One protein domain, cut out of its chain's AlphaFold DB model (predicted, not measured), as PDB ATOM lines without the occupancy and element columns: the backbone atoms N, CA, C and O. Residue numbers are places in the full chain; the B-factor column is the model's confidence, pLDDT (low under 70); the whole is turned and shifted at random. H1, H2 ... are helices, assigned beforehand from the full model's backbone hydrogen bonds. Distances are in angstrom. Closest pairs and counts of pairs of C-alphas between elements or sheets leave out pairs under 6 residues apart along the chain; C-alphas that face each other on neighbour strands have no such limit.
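What this domain is: This is residues 6 to 82 of the 219 residues of the protein "Exodeoxyribonuclease I" of Hyphomicrobium denitrificans 1NES1 (UniProt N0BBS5). An open, angular frame of helices: H5 and H2 pack crosswise on each other at one end with the short H1 beside them, H4 leads away from the first end of H5 like the other arm of an L, and the small H3 lies beyond the far end of H4. A long stretch without a named element, residues 22 to 45, runs from H2 round the open side to H3, and its residues 30 to 38 stick out. The printed part has 77 residues with five named helices, in the order H1, H2, H3, H4, H5, and no named strand; the class is all helix. The whole is only just loose, close to compact, with a radius of gyration of the C-alphas of 14.2 A, and spans 37 by 29 by 22 A.

Where its parts are: H5, the longest helix, holds residues 68 to 80 and measures 18.2 A from first to last C-alpha; it ends at C-alpha 80, at (-15.243, -7.451, 16.143). H4, residues 54 to 65, measures 16.3 A and begins at C-alpha 54, at (-10.107, -7.025, -15.410). H2, residues 13 to 21, measures 12.3 A. The two short helices are H1, residues 6 to 10, which begins at C-alpha 6, at (-22.941, -3.460, -3.335), and H3, residues 46 to 49.

How they stand to each other: H5 and H2 touch, with the C-alphas of Arg 17 and Ala 77 closest at 5.0 A. They run the same way at a steep tilt of 58 degrees. H1 is close to H5 but not clearly touching it; the closest C-alphas, those of Ala 9 and Leu 70, are 6.1 A apart. H1 is also close to H2 but not clearly touching it, with the C-alphas of Phe 8 and Leu 16 closest at 6.8 A. H4 and H5 only just touch, only at the corner by their link, with 3 pairs of C-alphas within 8 A; the closest are those of Val 64 and Cys 71, 6.9 A apart. Their lines are about perpendicular, at 82 degrees. H1 and H4 are near each other, with 5 pairs of C-alphas within 10 A. H2 and H4 are apart. H3 and H4 meet only through their link, and H3 is apart from H1, H2 and H5. In H2, H4 and H5 every O i to N i+4 pair is within hydrogen-bond range; in H1 0 of 1 is, beside 2 of 2 O i to N i+3 pairs, and H3 is too short for an O i to N i+4 pair.

The domain as a whole: The two C-alphas farthest apart, those of Asp 14 and Asp 43, are 37.6 A apart. The link from H2 to H3, 24 residues, is long, and residues 30 to 38 in it stand free; the links H1 to H2, H3 to H4 and H4 to H5 are tight. The printed part has no cut. The mean pLDDT of the printed part is 90.3, and no printed residue is under 70.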
ATOM      1  N   SER A   6     -21.730  -4.221  -3.654       71.00
ATOM      2  CA  SER A   6     -22.941  -3.460  -3.335       71.00
ATOM      3  C   SER A   6     -23.823  -4.095  -2.253       71.00
ATOM      4  O   SER A   6     -24.508  -3.364  -1.547       71.00
ATOM      5  N   ARG A   7     -23.798  -5.425  -2.071       85.31
ATOM      6  CA  ARG A   7     -24.602  -6.094  -1.032       85.31
ATOM      7  C   ARG A   7     -24.162  -5.701   0.379       85.31
ATOM      8  O   ARG A   7     -25.003  -5.510   1.243       85.31
ATOM      9  N   PHE A   8     -22.855  -5.520   0.591       89.00
ATOM     10  CA  PHE A   8     -22.308  -5.149   1.899       89.00
ATOM     11  C   PHE A   8     -22.687  -3.723   2.294       89.00
ATOM     12  O   PHE A   8     -22.844  -3.434   3.473       89.00
ATOM     13  N   ALA A   9     -22.862  -2.837   1.311       87.12
ATOM     14  CA  ALA A   9     -23.305  -1.471   1.563       87.12
ATOM     15  C   ALA A   9     -24.738  -1.412   2.113       87.12
ATOM     16  O   ALA A   9     -25.032  -0.532   2.917       87.12
ATOM     17  N   ALA A  10     -25.598  -2.347   1.698       90.25
ATOM     18  CA  ALA A  10     -26.995  -2.417   2.117       90.25
ATOM     19  C   ALA A  10     -27.207  -3.154   3.453       90.25
ATOM     20  O   ALA A  10     -28.240  -2.960   4.084       90.25
ATOM     21  N   MET A  11     -26.251  -3.984   3.878       93.56
ATOM     22  CA  MET A  11     -26.318  -4.704   5.152       93.56
ATOM     23  C   MET A  11     -26.193  -3.748   6.337       93.56
ATOM     24  O   MET A  11     -25.461  -2.757   6.270       93.56
ATOM     25  N   THR A  12     -26.852  -4.078   7.441       93.81
ATOM     26  CA  THR A  12     -26.630  -3.514   8.779       93.81
ATOM     27  C   THR A  12     -25.315  -4.021   9.382       93.81
ATOM     28  O   THR A  12     -24.681  -4.938   8.856       93.81
ATOM     29  N   ASP A  13     -24.864  -3.427  10.488       92.31
ATOM     30  CA  ASP A  13     -23.601  -3.829  11.125       92.31
ATOM     31  C   ASP A  13     -23.653  -5.253  11.711       92.31
ATOM     32  O   ASP A  13     -22.654  -5.973  11.666       92.31
ATOM     33  N   ASP A  14     -24.817  -5.693  12.195       91.56
ATOM     34  CA  ASP A  14     -25.010  -7.051  12.721       91.56
ATOM     35  C   ASP A  14     -25.052  -8.106  11.608       91.56
ATOM     36  O   ASP A  14     -24.461  -9.184  11.744       91.56
ATOM     37  N   GLU A  15     -25.674  -7.778  10.473       93.06
ATOM     38  CA  GLU A  15     -25.643  -8.621   9.273       93.06
ATOM     39  C   GLU A  15     -24.220  -8.728   8.723       93.06
ATOM     40  O   GLU A  15     -23.766  -9.831   8.421       93.06
ATOM     41  N   LEU A  16     -23.477  -7.614   8.667       92.56
ATOM     42  CA  LEU A  16     -22.067  -7.627   8.274       92.56
ATOM     43  C   LEU A  16     -21.236  -8.510   9.206       92.56
ATOM     44  O   LEU A  16     -20.432  -9.306   8.729       92.56
ATOM     45  N   ARG A  17     -21.422  -8.412  10.527       90.69
ATOM     46  CA  ARG A  17     -20.696  -9.255  11.488       90.69
ATOM     47  C   ARG A  17     -20.979 -10.739  11.261       90.69
ATOM     48  O   ARG A  17     -20.044 -11.535  11.199       90.69
ATOM     49  N   THR A  18     -22.251 -11.087  11.088       90.94
ATOM     50  CA  THR A  18     -22.695 -12.465  10.834       90.94
ATOM     51  C   THR A  18     -22.114 -13.004   9.529       90.94
ATOM     52  O   THR A  18     -21.543 -14.092   9.506       90.94
ATOM     53  N   GLU A  19     -22.184 -12.223   8.452       90.38
ATOM     54  CA  GLU A  19     -21.649 -12.591   7.141       90.38
ATOM     55  C   GLU A  19     -20.122 -12.771   7.173       90.38
ATOM     56  O   GLU A  19     -19.584 -13.725   6.612       90.38
ATOM     57  N   LEU A  20     -19.397 -11.876   7.852       90.69
ATOM     58  CA  LEU A  20     -17.935 -11.928   7.934       90.69
ATOM     59  C   LEU A  20     -17.416 -13.043   8.855       90.69
ATOM     60  O   LEU A  20     -16.252 -13.437   8.716       90.69
ATOM     61  N   ALA A  21     -18.252 -13.576   9.747       88.31
ATOM     62  CA  ALA A  21     -17.927 -14.739  10.568       88.31
ATOM     63  C   ALA A  21     -17.953 -16.057   9.766       88.31
ATOM     64  O   ALA A  21     -17.186 -16.978  10.069       88.31
ATOM     65  N   GLN A  22     -18.773 -16.143   8.711       88.81
ATOM     66  CA  GLN A  22     -18.913 -17.351   7.892       88.81
ATOM     67  C   GLN A  22     -17.647 -17.669   7.076       88.81
ATOM     68  O   GLN A  22     -16.854 -16.793   6.716       88.81
ATOM     69  N   LYS A  23     -17.439 -18.957   6.764       86.12
ATOM     70  CA  LYS A  23     -16.341 -19.429   5.905       86.12
ATOM     71  C   LYS A  23     -16.899 -19.913   4.558       86.12
ATOM     72  O   LYS A  23     -17.829 -20.711   4.570       86.12
ATOM     73  N   PRO A  24     -16.326 -19.485   3.413       85.31
ATOM     74  CA  PRO A  24     -15.180 -18.582   3.262       85.31
ATOM     75  C   PRO A  24     -15.555 -17.097   3.442       85.31
ATOM     76  O   PRO A  24     -16.394 -16.562   2.731       85.31
ATOM     77  N   CYS A  25     -14.854 -16.391   4.337       86.56
ATOM     78  CA  CYS A  25     -15.116 -14.964   4.575       86.56
ATOM     79  C   CYS A  25     -14.635 -14.102   3.377       86.56
ATOM     80  O   CYS A  25     -13.572 -14.395   2.826       86.56
ATOM     81  N   PRO A  26     -15.353 -13.046   2.963       85.38
ATOM     82  CA  PRO A  26     -14.966 -12.209   1.823       85.38
ATOM     83  C   PRO A  26     -13.866 -11.182   2.137       85.38
ATOM     84  O   PRO A  26     -13.240 -10.666   1.216       85.38
ATOM     85  N   VAL A  27     -13.605 -10.897   3.416       88.94
ATOM     86  CA  VAL A  27     -12.520 -10.012   3.866       88.94
ATOM     87  C   VAL A  27     -11.348 -10.859   4.374       88.94
ATOM     88  O   VAL A  27     -11.516 -11.863   5.077       88.94
ATOM     89  N   ARG A  28     -10.125 -10.481   3.995       87.19
ATOM     90  CA  ARG A  28      -8.894 -11.192   4.364       87.19
ATOM     91  C   ARG A  28      -7.860 -10.209   4.893       87.19
ATOM     92  O   ARG A  28      -7.619  -9.168   4.293       87.19
ATOM     93  N   ARG A  29      -7.216 -10.572   6.006       88.50
ATOM     94  CA  ARG A  29      -6.021  -9.879   6.495       88.50
ATOM     95  C   ARG A  29      -4.806 -10.391   5.731       88.50
ATOM     96  O   ARG A  29      -4.499 -11.578   5.813       88.50
ATOM     97  N   LEU A  30      -4.084  -9.482   5.089       90.56
ATOM     98  CA  LEU A  30      -2.784  -9.754   4.491       90.56
ATOM     99  C   LEU A  30      -1.677  -9.377   5.486       90.56
ATOM    100  O   LEU A  30      -1.628  -8.241   5.951       90.56
ATOM    101  N   ARG A  31      -0.804 -10.324   5.849       92.50
ATOM    102  CA  ARG A  31       0.375 -10.035   6.684       92.50
ATOM    103  C   ARG A  31       1.534  -9.633   5.781       92.50
ATOM    104  O   ARG A  31       2.146 -10.500   5.173       92.50
ATOM    105  N   ILE A  32       1.835  -8.338   5.711       93.56
ATOM    106  CA  ILE A  32       2.898  -7.809   4.837       93.56
ATOM    107  C   ILE A  32       4.299  -8.296   5.232       93.56
ATOM    108  O   ILE A  32       5.152  -8.478   4.375       93.56
ATOM    109  N   ASN A  33       4.517  -8.589   6.516       92.69
ATOM    110  CA  ASN A  33       5.768  -9.136   7.041       92.69
ATOM    111  C   ASN A  33       5.871 -10.667   6.917       92.69
ATOM    112  O   ASN A  33       6.847 -11.246   7.376       92.69
ATOM    113  N   ALA A  34       4.867 -11.331   6.335       94.38
ATOM    114  CA  ALA A  34       4.855 -12.779   6.124       94.38
ATOM    115  C   ALA A  34       5.108 -13.151   4.655       94.38
ATOM    116  O   ALA A  34       4.620 -14.185   4.206       94.38
ATOM    117  N   ALA A  35       5.808 -12.277   3.918       93.44
ATOM    118  CA  ALA A  35       6.158 -12.444   2.507       93.44
ATOM    119  C   ALA A  35       4.980 -12.942   1.638       93.44
ATOM    120  O   ALA A  35       5.067 -14.010   1.031       93.44
ATOM    121  N   PRO A  36       3.845 -12.216   1.595       94.19
ATOM    122  CA  PRO A  36       2.710 -12.649   0.797       94.19
ATOM    123  C   PRO A  36       3.056 -12.605  -0.693       94.19
ATOM    124  O   PRO A  36       3.611 -11.619  -1.176       94.19
ATOM    125  N   THR A  37       2.656 -13.636  -1.437       91.44
ATOM    126  CA  THR A  37       2.754 -13.622  -2.897       91.44
ATOM    127  C   THR A  37       1.735 -12.643  -3.465       91.44
ATOM    128  O   THR A  37       0.528 -12.811  -3.282       91.44
ATOM    129  N   LEU A  38       2.226 -11.623  -4.158       91.00
ATOM    130  CA  LEU A  38       1.422 -10.626  -4.851       91.00
ATOM    131  C   LEU A  38       1.838 -10.606  -6.320       91.00
ATOM    132  O   LEU A  38       3.021 -10.709  -6.630       91.00
ATOM    133  N   THR A  39       0.861 -10.458  -7.206       90.94
ATOM    134  CA  THR A  39       1.086 -10.205  -8.630       90.94
ATOM    135  C   THR A  39       0.404  -8.896  -9.002       90.94
ATOM    136  O   THR A  39      -0.622  -8.542  -8.405       90.94
ATOM    137  N   ALA A  40       0.974  -8.156  -9.950       92.62
ATOM    138  CA  ALA A  40       0.278  -7.013 -10.516       92.62
ATOM    139  C   ALA A  40      -0.983  -7.505 -11.237       92.62
ATOM    140  O   ALA A  40      -0.988  -8.579 -11.835       92.62
ATOM    141  N   LEU A  41      -2.066  -6.723 -11.184       90.69
ATOM    142  CA  LEU A  41      -3.359  -7.139 -11.743       90.69
ATOM    143  C   LEU A  41      -3.258  -7.526 -13.228       90.69
ATOM    144  O   LEU A  41      -3.855  -8.513 -13.637       90.69
ATOM    145  N   TYR A  42      -2.480  -6.773 -14.007       91.81
ATOM    146  CA  TYR A  42      -2.303  -7.001 -15.445       91.81
ATOM    147  C   TYR A  42      -1.334  -8.141 -15.787       91.81
ATOM    148  O   TYR A  42      -1.340  -8.610 -16.919       91.81
ATOM    149  N   ASP A  43      -0.564  -8.620 -14.808       92.69
ATOM    150  CA  ASP A  43       0.316  -9.786 -14.948       92.69
ATOM    151  C   ASP A  43      -0.342 -11.062 -14.386       92.69
ATOM    152  O   ASP A  43       0.268 -12.133 -14.349       92.69
ATOM    153  N   ALA A  44      -1.582 -10.965 -13.889       91.00
ATOM    154  CA  ALA A  44      -2.293 -12.095 -13.312       91.00
ATOM    155  C   ALA A  44      -2.740 -13.079 -14.415       91.00
ATOM    156  O   ALA A  44      -3.447 -12.676 -15.340       91.00
ATOM    157  N   PRO A  45      -2.395 -14.378 -14.324       90.06
ATOM    158  CA  PRO A  45      -2.872 -15.379 -15.273       90.06
ATOM    159  C   PRO A  45      -4.390 -15.574 -15.151       90.06
ATOM    160  O   PRO A  45      -4.951 -15.444 -14.062       90.06
ATOM    161  N   GLU A  46      -5.054 -15.976 -16.240       87.88
ATOM    162  CA  GLU A  46      -6.522 -16.129 -16.295       87.88
ATOM    163  C   GLU A  46      -7.092 -17.014 -15.174       87.88
ATOM    164  O   GLU A  46      -8.160 -16.728 -14.630       87.88
ATOM    165  N   VAL A  47      -6.348 -18.047 -14.763       89.62
ATOM    166  CA  VAL A  47      -6.731 -18.934 -13.654       89.62
ATOM    167  C   VAL A  47      -6.906 -18.189 -12.322       89.62
ATOM    168  O   VAL A  47      -7.750 -18.568 -11.516       89.62
ATOM    169  N   MET A  48      -6.155 -17.107 -12.085       87.69
ATOM    170  CA  MET A  48      -6.278 -16.281 -10.877       87.69
ATOM    171  C   MET A  48      -7.472 -15.328 -10.929       87.69
ATOM    172  O   MET A  48      -7.953 -14.894  -9.882       87.69
ATOM    173  N   LEU A  49      -7.951 -14.999 -12.129       87.56
ATOM    174  CA  LEU A  49      -9.083 -14.100 -12.325       87.56
ATOM    175  C   LEU A  49     -10.434 -14.805 -12.127       87.56
ATOM    176  O   LEU A  49     -11.452 -14.123 -12.027       87.56
ATOM    177  N   ASP A  50     -10.464 -16.145 -12.046       86.19
ATOM    178  CA  ASP A  50     -11.691 -16.949 -11.859       86.19
ATOM    179  C   ASP A  50     -12.774 -16.595 -12.906       86.19
ATOM    180  O   ASP A  50     -13.964 -16.483 -12.604       86.19
ATOM    181  N   GLY A  51     -12.342 -16.320 -14.145       86.56
ATOM    182  CA  GLY A  51     -13.213 -15.904 -15.252       86.56
ATOM    183  C   GLY A  51     -13.818 -14.499 -15.118       86.56
ATOM    184  O   GLY A  51     -14.766 -14.174 -15.835       86.56
ATOM    185  N   VAL A  52     -13.326 -13.663 -14.195       88.50
ATOM    186  CA  VAL A  52     -13.766 -12.271 -14.035       88.50
ATOM    187  C   VAL A  52     -12.892 -11.342 -14.872       88.50
ATOM    188  O   VAL A  52     -11.674 -11.330 -14.736       88.50
ATOM    189  N   ASP A  53     -13.536 -10.515 -15.689       90.19
ATOM    190  CA  ASP A  53     -12.874  -9.490 -16.492       90.19
ATOM    191  C   ASP A  53     -12.143  -8.429 -15.640       90.19
ATOM    192  O   ASP A  53     -12.631  -8.017 -14.577       90.19
ATOM    193  N   ILE A  54     -10.982  -7.969 -16.120       90.94
ATOM    194  CA  ILE A  54     -10.107  -7.025 -15.410       90.94
ATOM    195  C   ILE A  54     -10.822  -5.690 -15.178       90.94
ATOM    196  O   ILE A  54     -10.806  -5.188 -14.049       90.94
ATOM    197  N   ASP A  55     -11.529  -5.152 -16.177       91.00
ATOM    198  CA  ASP A  55     -12.253  -3.881 -16.034       91.00
ATOM    199  C   ASP A  55     -13.364  -3.994 -14.981       91.00
ATOM    200  O   ASP A  55     -13.602  -3.080 -14.180       91.00
ATOM    201  N   ALA A  56     -14.021  -5.156 -14.906       90.50
ATOM    202  CA  ALA A  56     -15.011  -5.438 -13.875       90.50
ATOM    203  C   ALA A  56     -14.392  -5.511 -12.464       90.50
ATOM    204  O   ALA A  56     -15.029  -5.066 -11.499       90.50
ATOM    205  N   ILE A  57     -13.175  -6.054 -12.323       90.06
ATOM    206  CA  ILE A  57     -12.418  -6.071 -11.059       90.06
ATOM    207  C   ILE A  57     -12.042  -4.645 -10.654       90.06
ATOM    208  O   ILE A  57     -12.339  -4.238  -9.527       90.06
ATOM    209  N   GLU A  58     -11.469  -3.862 -11.567       91.75
ATOM    210  CA  GLU A  58     -11.100  -2.469 -11.315       91.75
ATOM    211  C   GLU A  58     -12.309  -1.622 -10.907       91.75
ATOM    212  O   GLU A  58     -12.263  -0.895  -9.910       91.75
ATOM    213  N   ALA A  59     -13.429  -1.746 -11.623       91.69
ATOM    214  CA  ALA A  59     -14.649  -1.015 -11.306       91.69
ATOM    215  C   ALA A  59     -15.195  -1.382  -9.915       91.69
ATOM    216  O   ALA A  59     -15.692  -0.514  -9.193       91.69
ATOM    217  N   ARG A  60     -15.102  -2.658  -9.504       89.69
ATOM    218  CA  ARG A  60     -15.459  -3.089  -8.138       89.69
ATOM    219  C   ARG A  60     -14.515  -2.487  -7.103       89.69
ATOM    220  O   ARG A  60     -15.002  -2.002  -6.081       89.69
ATOM    221  N   ALA A  61     -13.209  -2.502  -7.366       90.94
ATOM    222  CA  ALA A  61     -12.198  -1.955  -6.470       90.94
ATOM    223  C   ALA A  61     -12.390  -0.445  -6.256       90.94
ATOM    224  O   ALA A  61     -12.421  -0.004  -5.108       90.94
ATOM    225  N   ARG A  62     -12.618   0.328  -7.331       92.69
ATOM    226  CA  ARG A  62     -12.907   1.773  -7.260       92.69
ATOM    227  C   ARG A  62     -14.148   2.059  -6.412       92.69
ATOM    228  O   ARG A  62     -14.058   2.815  -5.459       92.69
ATOM    229  N   ARG A  63     -15.265   1.352  -6.637       90.69
ATOM    230  CA  ARG A  63     -16.492   1.529  -5.827       90.69
ATOM    231  C   ARG A  63     -16.290   1.310  -4.326       90.69
ATOM    232  O   ARG A  63     -16.933   1.986  -3.531       90.69
ATOM    233  N   VAL A  64     -15.454   0.345  -3.936       91.38
ATOM    234  CA  VAL A  64     -15.136   0.115  -2.516       91.38
ATOM    235  C   VAL A  64     -14.206   1.213  -2.001       91.38
ATOM    236  O   VAL A  64     -14.475   1.792  -0.952       91.38
ATOM    237  N   LYS A  65     -13.149   1.537  -2.755       91.75
ATOM    238  CA  LYS A  65     -12.168   2.573  -2.405       91.75
ATOM    239  C   LYS A  65     -12.813   3.950  -2.216       91.75
ATOM    240  O   LYS A  65     -12.473   4.648  -1.267       91.75
ATOM    241  N   ASP A  66     -13.771   4.295  -3.068       94.44
ATOM    242  CA  ASP A  66     -14.455   5.592  -3.074       94.44
ATOM    243  C   ASP A  66     -15.584   5.678  -2.025       94.44
ATOM    244  O   ASP A  66     -16.276   6.692  -1.937       94.44
ATOM    245  N   ASN A  67     -15.768   4.644  -1.190       94.44
ATOM    246  CA  ASN A  67     -16.724   4.633  -0.081       94.44
ATOM    247  C   ASN A  67     -16.025   4.402   1.280       94.44
ATOM    248  O   ASN A  67     -16.028   3.285   1.812       94.44
ATOM    249  N   PRO A  68     -15.453   5.457   1.899       94.94
ATOM    250  CA  PRO A  68     -14.755   5.351   3.185       94.94
ATOM    251  C   PRO A  68     -15.638   4.849   4.337       94.94
ATOM    252  O   PRO A  68     -15.152   4.162   5.239       94.94
ATOM    253  N   ALA A  69     -16.938   5.160   4.301       94.00
ATOM    254  CA  ALA A  69     -17.895   4.711   5.307       94.00
ATOM    255  C   ALA A  69     -18.064   3.185   5.267       94.00
ATOM    256  O   ALA A  69     -17.971   2.524   6.301       94.00
ATOM    257  N   LEU A  70     -18.225   2.607   4.071       92.56
ATOM    258  CA  LEU A  70     -18.275   1.156   3.890       92.56
ATOM    259  C   LEU A  70     -16.970   0.486   4.340       92.56
ATOM    260  O   LEU A  70     -17.020  -0.507   5.062       92.56
ATOM    261  N   CYS A  71     -15.812   1.034   3.960       93.25
ATOM    262  CA  CYS A  71     -14.511   0.512   4.388       93.25
ATOM    263  C   CYS A  71     -14.389   0.466   5.917       93.25
ATOM    264  O   CYS A  71     -14.006  -0.561   6.474       93.25
ATOM    265  N   SER A  72     -14.777   1.547   6.596       93.88
ATOM    266  CA  SER A  72     -14.732   1.631   8.059       93.88
ATOM    267  C   SER A  72     -15.639   0.585   8.712       93.88
ATOM    268  O   SER A  72     -15.205  -0.131   9.613       93.88
ATOM    269  N   ARG A  73     -16.869   0.425   8.205       94.62
ATOM    270  CA  ARG A  73     -17.826  -0.582   8.692       94.62
ATOM    271  C   ARG A  73     -17.319  -2.010   8.496       94.62
ATOM    272  O   ARG A  73     -17.394  -2.813   9.421       94.62
ATOM    273  N   LEU A  74     -16.750  -2.322   7.327       92.62
ATOM    274  CA  LEU A  74     -16.166  -3.638   7.043       92.62
ATOM    275  C   LEU A  74     -14.993  -3.958   7.973       92.62
ATOM    276  O   LEU A  74     -14.913  -5.078   8.477       92.62
ATOM    277  N   VAL A  75     -14.100  -2.992   8.218       92.12
ATOM    278  CA  VAL A  75     -12.969  -3.165   9.142       92.12
ATOM    279  C   VAL A  75     -13.478  -3.413  10.556       92.12
ATOM    280  O   VAL A  75     -13.095  -4.417  11.150       92.12
ATOM    281  N   LEU A  76     -14.376  -2.564  11.063       92.38
ATOM    282  CA  LEU A  76     -14.950  -2.699  12.402       92.38
ATOM    283  C   LEU A  76     -15.643  -4.052  12.590       92.38
ATOM    284  O   LEU A  76     -15.302  -4.793  13.516       92.38
ATOM    285  N   ALA A  77     -16.544  -4.421  11.674       92.88
ATOM    286  CA  ALA A  77     -17.250  -5.697  11.714       92.88
ATOM    287  C   ALA A  77     -16.264  -6.874  11.693       92.88
ATOM    288  O   ALA A  77     -16.319  -7.732  12.576       92.88
ATOM    289  N   TYR A  78     -15.295  -6.872  10.772       91.25
ATOM    290  CA  TYR A  78     -14.270  -7.912  10.685       91.25
ATOM    291  C   TYR A  78     -13.426  -8.011  11.962       91.25
ATOM    292  O   TYR A  78     -13.169  -9.112  12.442       91.25
ATOM    293  N   THR A  79     -13.009  -6.887  12.550       89.62
ATOM    294  CA  THR A  79     -12.231  -6.899  13.797       89.62
ATOM    295  C   THR A  79     -13.052  -7.363  14.998       89.62
ATOM    296  O   THR A  79     -12.507  -8.066  15.840       89.62
ATOM    297  N   SER A  80     -14.353  -7.056  15.041       87.44
ATOM    298  CA  SER A  80     -15.243  -7.451  16.143       87.44
ATOM    299  C   SER A  80     -15.548  -8.949  16.189       87.44
ATOM    300  O   SER A  80     -15.829  -9.480  17.254       87.44
ATOM    301  N   THR A  81     -15.454  -9.654  15.052       82.94
ATOM    302  CA  THR A  81     -15.595 -11.125  15.011       82.94
ATOM    303  C   THR A  81     -14.436 -11.873  15.670       82.94
ATOM    304  O   THR A  81     -14.468 -13.098  15.755       82.94
ATOM    305  N   ARG A  82     -13.377 -11.171  16.088       78.25
ATOM    306  CA  ARG A  82     -12.206 -11.794  16.695       78.25
ATOM    307  C   ARG A  82     -12.380 -11.826  18.201       78.25
ATOM    308  O   ARG A  82     -12.482 -10.780  18.834       78.25
TER     309      ARG A  82